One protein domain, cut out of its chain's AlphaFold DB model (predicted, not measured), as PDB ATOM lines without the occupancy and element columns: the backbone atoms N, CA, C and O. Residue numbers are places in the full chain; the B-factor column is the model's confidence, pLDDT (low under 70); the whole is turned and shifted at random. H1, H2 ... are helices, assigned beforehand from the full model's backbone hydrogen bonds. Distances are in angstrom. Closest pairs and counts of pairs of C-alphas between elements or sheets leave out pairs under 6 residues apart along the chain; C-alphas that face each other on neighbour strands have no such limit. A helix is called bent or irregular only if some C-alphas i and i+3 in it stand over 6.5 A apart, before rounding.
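This is residues 62 to 109 of the 301 residues of the protein "Mitotic apparatus protein p62-like isoform X1" of Senna tora (UniProt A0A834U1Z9). Look first for a single straight helix, H2, that runs along the long axis of an elongated model, with a small helix, H1, set off at one end of that axis. Beyond the far end of H2, residues 91 to 109 make a long stretch with no named element: it folds back along H2, turns again near Lys 100 and runs partway out once more. The printed part has 48 residues with two named helices, H1 then H2, and no named strand; its class is all helix, though only 20 of the 48 residues are in named elements. It is only just compact, close to loose, with a radius of gyration of the C-alphas of 11.4 A, and it spans 34 by 18 by 14 A.

Begin at H1, residues 62 to 67, which is only just irregular: C-alphas 62 and 65 are 7.0 A apart. A short link of 9 residues leads from it to H2, residues 77 to 90. The two helices are apart, with no C-alpha of the one within 8 A of the other. Read the backbone O and N atoms next: in H2 every O i to N i+4 pair is within hydrogen-bond range, while in H1 it is 1 of 2.

Find C-alpha 62 at (22.917, -29.591, -3.704); from there H1 runs to Leu 67. Then find C-alpha 77 at (32.907, -29.979, -2.319); H2 runs 19.9 A from there to C-alpha 90 at (50.466, -33.340, -11.170).

The two C-alphas farthest apart are those of Lys 66 and Gly 91, at 33.9 A. The printed part has no cut. Its mean pLDDT is 90.8, and no printed residue is under 70.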
ATOM      1  N   ASP A  62      24.387 -29.682  -3.718       90.06
ATOM      2  CA  ASP A  62      22.917 -29.591  -3.704       90.06
ATOM      3  C   ASP A  62      22.380 -28.168  -3.439       90.06
ATOM      4  O   ASP A  62      21.208 -27.864  -3.687       90.06
ATOM      5  N   LEU A  63      23.218 -27.265  -2.919       89.19
ATOM      6  CA  LEU A  63      22.836 -25.884  -2.609       89.19
ATOM      7  C   LEU A  63      23.188 -24.897  -3.726       89.19
ATOM      8  O   LEU A  63      22.692 -23.765  -3.702       89.19
ATOM      9  N   VAL A  64      23.998 -25.306  -4.706       88.12
ATOM     10  CA  VAL A  64      24.481 -24.426  -5.779       88.12
ATOM     11  C   VAL A  64      23.326 -23.860  -6.593       88.12
ATOM     12  O   VAL A  64      23.206 -22.643  -6.707       88.12
ATOM     13  N   GLU A  65      22.434 -24.710  -7.106       87.88
ATOM     14  CA  GLU A  65      21.310 -24.259  -7.941       87.88
ATOM     15  C   GLU A  65      20.359 -23.329  -7.177       87.88
ATOM     16  O   GLU A  65      19.816 -22.375  -7.737       87.88
ATOM     17  N   LYS A  66      20.191 -23.580  -5.874       89.94
ATOM     18  CA  LYS A  66      19.299 -22.809  -5.005       89.94
ATOM     19  C   LYS A  66      19.861 -21.430  -4.661       89.94
ATOM     20  O   LYS A  66      19.100 -20.466  -4.605       89.94
ATOM     21  N   LEU A  67      21.160 -21.339  -4.374       87.88
ATOM     22  CA  LEU A  67      21.799 -20.107  -3.897       87.88
ATOM     23  C   LEU A  67      22.429 -19.281  -5.025       87.88
ATOM     24  O   LEU A  67      22.529 -18.062  -4.903       87.88
ATOM     25  N   TYR A  68      22.800 -19.923  -6.133       88.12
ATOM     26  CA  TYR A  68      23.515 -19.316  -7.254       88.12
ATOM     27  C   TYR A  68      22.804 -19.575  -8.594       88.12
ATOM     28  O   TYR A  68      23.369 -20.186  -9.505       88.12
ATOM     29  N   PRO A  69      21.573 -19.058  -8.779       86.69
ATOM     30  CA  PRO A  69      20.767 -19.311  -9.978       86.69
ATOM     31  C   PRO A  69      21.368 -18.714 -11.263       86.69
ATOM     32  O   PRO A  69      21.004 -19.110 -12.366       86.69
ATOM     33  N   THR A  70      22.308 -17.768 -11.148       85.38
ATOM     34  CA  THR A  70      23.071 -17.217 -12.285       85.38
ATOM     35  C   THR A  70      24.099 -18.207 -12.842       85.38
ATOM     36  O   THR A  70      24.658 -17.983 -13.918       85.38
ATOM     37  N   GLY A  71      24.350 -19.299 -12.115       83.94
ATOM     38  CA  GLY A  71      25.284 -20.358 -12.460       83.94
ATOM     39  C   GLY A  71      26.728 -20.093 -12.044       83.94
ATOM     40  O   GLY A  71      27.522 -21.013 -12.164       83.94
ATOM     41  N   THR A  72      27.084 -18.892 -11.578       89.75
ATOM     42  CA  THR A  72      28.406 -18.612 -10.989       89.75
ATOM     43  C   THR A  72      28.370 -18.894  -9.495       89.75
ATOM     44  O   THR A  72      27.526 -18.319  -8.815       89.75
ATOM     45  N   HIS A  73      29.277 -19.729  -8.987       90.44
ATOM     46  CA  HIS A  73      29.248 -20.198  -7.598       90.44
ATOM     47  C   HIS A  73      30.651 -20.271  -6.960       90.44
ATOM     48  O   HIS A  73      31.659 -20.296  -7.673       90.44
ATOM     49  N   PRO A  74      30.747 -20.303  -5.616       89.38
ATOM     50  CA  PRO A  74      31.949 -20.737  -4.906       89.38
ATOM     51  C   PRO A  74      32.300 -22.179  -5.273       89.38
ATOM     52  O   PRO A  74      31.435 -22.910  -5.752       89.38
ATOM     53  N   ILE A  75      33.535 -22.619  -5.034       91.00
ATOM     54  CA  ILE A  75      33.891 -24.012  -5.322       91.00
ATOM     55  C   ILE A  75      32.997 -24.974  -4.533       91.00
ATOM     56  O   ILE A  75      32.760 -24.785  -3.333       91.00
ATOM     57  N   THR A  76      32.492 -26.009  -5.201       92.38
ATOM     58  CA  THR A  76      31.748 -27.055  -4.495       92.38
ATOM     59  C   THR A  76      32.686 -28.061  -3.836       92.38
ATOM     60  O   THR A  76      33.874 -28.155  -4.164       92.38
ATOM     61  N   VAL A  77      32.150 -28.872  -2.923       90.31
ATOM     62  CA  VAL A  77      32.907 -29.979  -2.319       90.31
ATOM     63  C   VAL A  77      33.377 -30.971  -3.389       90.31
ATOM     64  O   VAL A  77      34.536 -31.405  -3.363       90.31
ATOM     65  N   SER A  78      32.514 -31.344  -4.343       92.56
ATOM     66  CA  SER A  78      32.894 -32.292  -5.396       92.56
ATOM     67  C   SER A  78      33.941 -31.720  -6.359       92.56
ATOM     68  O   SER A  78      34.867 -32.434  -6.763       92.56
ATOM     69  N   GLU A  79      33.848 -30.431  -6.687       94.31
ATOM     70  CA  GLU A  79      34.822 -29.723  -7.516       94.31
ATOM     71  C   GLU A  79      36.169 -29.589  -6.822       94.31
ATOM     72  O   GLU A  79      37.196 -29.905  -7.426       94.31
ATOM     73  N   TYR A  80      36.175 -29.204  -5.543       92.81
ATOM     74  CA  TYR A  80      37.404 -29.105  -4.765       92.81
ATOM     75  C   TYR A  80      38.117 -30.451  -4.677       92.81
ATOM     76  O   TYR A  80      39.334 -30.507  -4.834       92.81
ATOM     77  N   ARG A  81      37.388 -31.557  -4.485       93.62
ATOM     78  CA  ARG A  81      37.992 -32.901  -4.470       93.62
ATOM     79  C   ARG A  81      38.689 -33.221  -5.792       93.62
ATOM     80  O   ARG A  81      39.839 -33.650  -5.781       93.62
ATOM     81  N   LYS A  82      38.030 -32.962  -6.928       95.38
ATOM     82  CA  LYS A  82      38.628 -33.159  -8.261       95.38
ATOM     83  C   LYS A  82      39.855 -32.267  -8.457       95.38
ATOM     84  O   LYS A  82      40.896 -32.750  -8.895       95.38
ATOM     85  N   TYR A  83      39.742 -30.992  -8.101       95.12
ATOM     86  CA  TYR A  83      40.836 -30.027  -8.153       95.12
ATOM     87  C   TYR A  83      42.032 -30.476  -7.304       95.12
ATOM     88  O   TYR A  83      43.151 -30.572  -7.808       95.12
ATOM     89  N   SER A  84      41.795 -30.817  -6.037       94.38
ATOM     90  CA  SER A  84      42.813 -31.275  -5.089       94.38
ATOM     91  C   SER A  84      43.530 -32.523  -5.603       94.38
ATOM     92  O   SER A  84      44.761 -32.580  -5.591       94.38
ATOM     93  N   ASP A  85      42.785 -33.490  -6.142       95.94
ATOM     94  CA  ASP A  85      43.352 -34.685  -6.770       95.94
ATOM     95  C   ASP A  85      44.290 -34.340  -7.933       95.94
ATOM     96  O   ASP A  85      45.384 -34.903  -8.040       95.94
ATOM     97  N   GLN A  86      43.883 -33.423  -8.813       95.62
ATOM     98  CA  GLN A  86      44.694 -32.991  -9.955       95.62
ATOM     99  C   GLN A  86      45.962 -32.256  -9.510       95.62
ATOM    100  O   GLN A  86      47.057 -32.536 -10.016       95.62
ATOM    101  N   VAL A  87      45.844 -31.356  -8.529       95.25
ATOM    102  CA  VAL A  87      46.982 -30.632  -7.949       95.25
ATOM    103  C   VAL A  87      47.963 -31.602  -7.307       95.25
ATOM    104  O   VAL A  87      49.159 -31.513  -7.583       95.25
ATOM    105  N   HIS A  88      47.482 -32.559  -6.515       93.75
ATOM    106  CA  HIS A  88      48.336 -33.529  -5.837       93.75
ATOM    107  C   HIS A  88      49.049 -34.457  -6.830       93.75
ATOM    108  O   HIS A  88      50.262 -34.648  -6.745       93.75
ATOM    109  N   LYS A  89      48.321 -34.992  -7.821       93.94
ATOM    110  CA  LYS A  89      48.876 -35.920  -8.822       93.94
ATOM    111  C   LYS A  89      49.889 -35.249  -9.745       93.94
ATOM    112  O   LYS A  89      50.922 -35.839 -10.058       93.94
ATOM    113  N   SER A  90      49.604 -34.029 -10.202       95.00
ATOM    114  CA  SER A  90      50.466 -33.340 -11.170       95.00
ATOM    115  C   SER A  90      51.535 -32.466 -10.516       95.00
ATOM    116  O   SER A  90      52.573 -32.213 -11.127       95.00
ATOM    117  N   GLY A  91      51.319 -32.019  -9.278       95.31
ATOM    118  CA  GLY A  91      52.061 -30.922  -8.653       95.31
ATOM    119  C   GLY A  91      51.609 -29.539  -9.137       95.31
ATOM    120  O   GLY A  91      52.404 -28.604  -9.090       95.31
ATOM    121  N   GLY A  92      50.383 -29.419  -9.663       95.25
ATOM    122  CA  GLY A  92      49.797 -28.174 -10.182       95.25
ATOM    123  C   GLY A  92      50.012 -27.909 -11.680       95.25
ATOM    124  O   GLY A  92      49.510 -26.918 -12.205       95.25
ATOM    125  N   PHE A  93      50.730 -28.782 -12.391       96.88
ATOM    126  CA  PHE A  93      51.048 -28.625 -13.821       96.88
ATOM    127  C   PHE A  93      49.931 -29.068 -14.771       96.88
ATOM    128  O   PHE A  93      49.871 -28.632 -15.923       96.88
ATOM    129  N   ASP A  94      49.077 -29.977 -14.313       96.00
ATOM    130  CA  ASP A  94      47.978 -30.544 -15.082       96.00
ATOM    131  C   ASP A  94      46.720 -30.406 -14.208       96.00
ATOM    132  O   ASP A  94      46.428 -31.273 -13.388       96.00
ATOM    133  N   VAL A  95      46.066 -29.245 -14.324       95.00
ATOM    134  CA  VAL A  95      44.854 -28.849 -13.591       95.00
ATOM    135  C   VAL A  95      43.877 -28.279 -14.611       95.00
ATOM    136  O   VAL A  95      44.276 -27.442 -15.417       95.00
ATOM    137  N   ASP A  96      42.636 -28.738 -14.591       93.50
ATOM    138  CA  ASP A  96      41.567 -28.311 -15.484       93.50
ATOM    139  C   ASP A  96      40.868 -27.059 -14.931       93.50
ATOM    140  O   ASP A  96      40.812 -26.862 -13.712       93.50
ATOM    141  N   PRO A  97      40.315 -26.192 -15.798       90.94
ATOM    142  CA  PRO A  97      39.521 -25.069 -15.329       90.94
ATOM    143  C   PRO A  97      38.220 -25.583 -14.703       90.94
ATOM    144  O   PRO A  97      37.559 -26.455 -15.267       90.94
ATOM    145  N   ILE A  98      37.823 -25.009 -13.568       90.94
ATOM    146  CA  ILE A  98      36.534 -25.302 -12.934       90.94
ATOM    147  C   ILE A  98      35.488 -24.347 -13.527       90.94
ATOM    148  O   ILE A  98      35.584 -23.133 -13.311       90.94
ATOM    149  N   PRO A  99      34.521 -24.832 -14.324       88.56
ATOM    150  CA  PRO A  99      33.580 -23.957 -15.011       88.56
ATOM    151  C   PRO A  99      32.716 -23.179 -14.020       88.56
ATOM    152  O   PRO A  99      32.151 -23.757 -13.107       88.56
ATOM    153  N   LYS A 100      32.562 -21.870 -14.246       87.00
ATOM    154  CA  LYS A 100      31.686 -20.974 -13.463       87.00
ATOM    155  C   LYS A 100      32.018 -20.847 -11.963       87.00
ATOM    156  O   LYS A 100      31.297 -20.142 -11.259       87.00
ATOM    157  N   CYS A 101      33.123 -21.425 -11.503       87.19
ATOM    158  CA  CYS A 101      33.646 -21.199 -10.162       87.19
ATOM    159  C   CYS A 101      34.296 -19.804 -10.067       87.19
ATOM    160  O   CYS A 101      35.149 -19.465 -10.888       87.19
ATOM    161  N   ASP A 102      33.913 -18.996  -9.071       81.88
ATOM    162  CA  ASP A 102      34.441 -17.632  -8.849       81.88
ATOM    163  C   ASP A 102      35.593 -17.583  -7.826       81.88
ATOM    164  O   ASP A 102      35.807 -16.588  -7.134       81.88
ATOM    165  N   GLN A 103      36.339 -18.682  -7.675       79.81
ATOM    166  CA  GLN A 103      37.393 -18.770  -6.667       79.81
ATOM    167  C   GLN A 103      38.761 -18.374  -7.222       79.81
ATOM    168  O   GLN A 103      39.418 -19.114  -7.953       79.81
ATOM    169  N   THR A 104      39.222 -17.191  -6.818       75.50
ATOM    170  CA  THR A 104      40.430 -16.554  -7.360       75.50
ATOM    171  C   THR A 104      41.748 -17.096  -6.800       75.50
ATOM    172  O   THR A 104      42.802 -16.708  -7.288       75.50
ATOM    173  N   SER A 105      41.732 -17.959  -5.782       84.19
ATOM    174  CA  SER A 105      42.947 -18.509  -5.149       84.19
ATOM    175  C   SER A 105      43.428 -19.839  -5.747       84.19
ATOM    176  O   SER A 105      44.498 -20.337  -5.381       84.19
ATOM    177  N   LEU A 106      42.651 -20.430  -6.658       90.50
ATOM    178  CA  LEU A 106      42.952 -21.733  -7.247       90.50
ATOM    179  C   LEU A 106      44.046 -21.644  -8.314       90.50
ATOM    180  O   LEU A 106      44.308 -20.599  -8.909       90.50
ATOM    181  N   ILE A 107      44.667 -22.793  -8.579       94.62
ATOM    182  CA  ILE A 107      45.518 -22.968  -9.758       94.62
ATOM    183  C   ILE A 107      44.597 -23.074 -10.969       94.62
ATOM    184  O   ILE A 107      43.775 -23.986 -11.025       94.62
ATOM    185  N   ALA A 108      44.769 -22.185 -11.941       91.69
ATOM    186  CA  ALA A 108      43.990 -22.182 -13.171       91.69
ATOM    187  C   ALA A 108      44.904 -22.173 -14.408       91.69
ATOM    188  O   ALA A 108      45.970 -21.543 -14.379       91.69
ATOM    189  N   PRO A 109      44.513 -22.841 -15.506       94.75
ATOM    190  CA  PRO A 109      45.200 -22.718 -16.786       94.75
ATOM    191  C   PRO A 109      45.198 -21.282 -17.298       94.75
ATOM    192  O   PRO A 109      44.176 -20.595 -17.246       94.75
TER     193      PRO A 109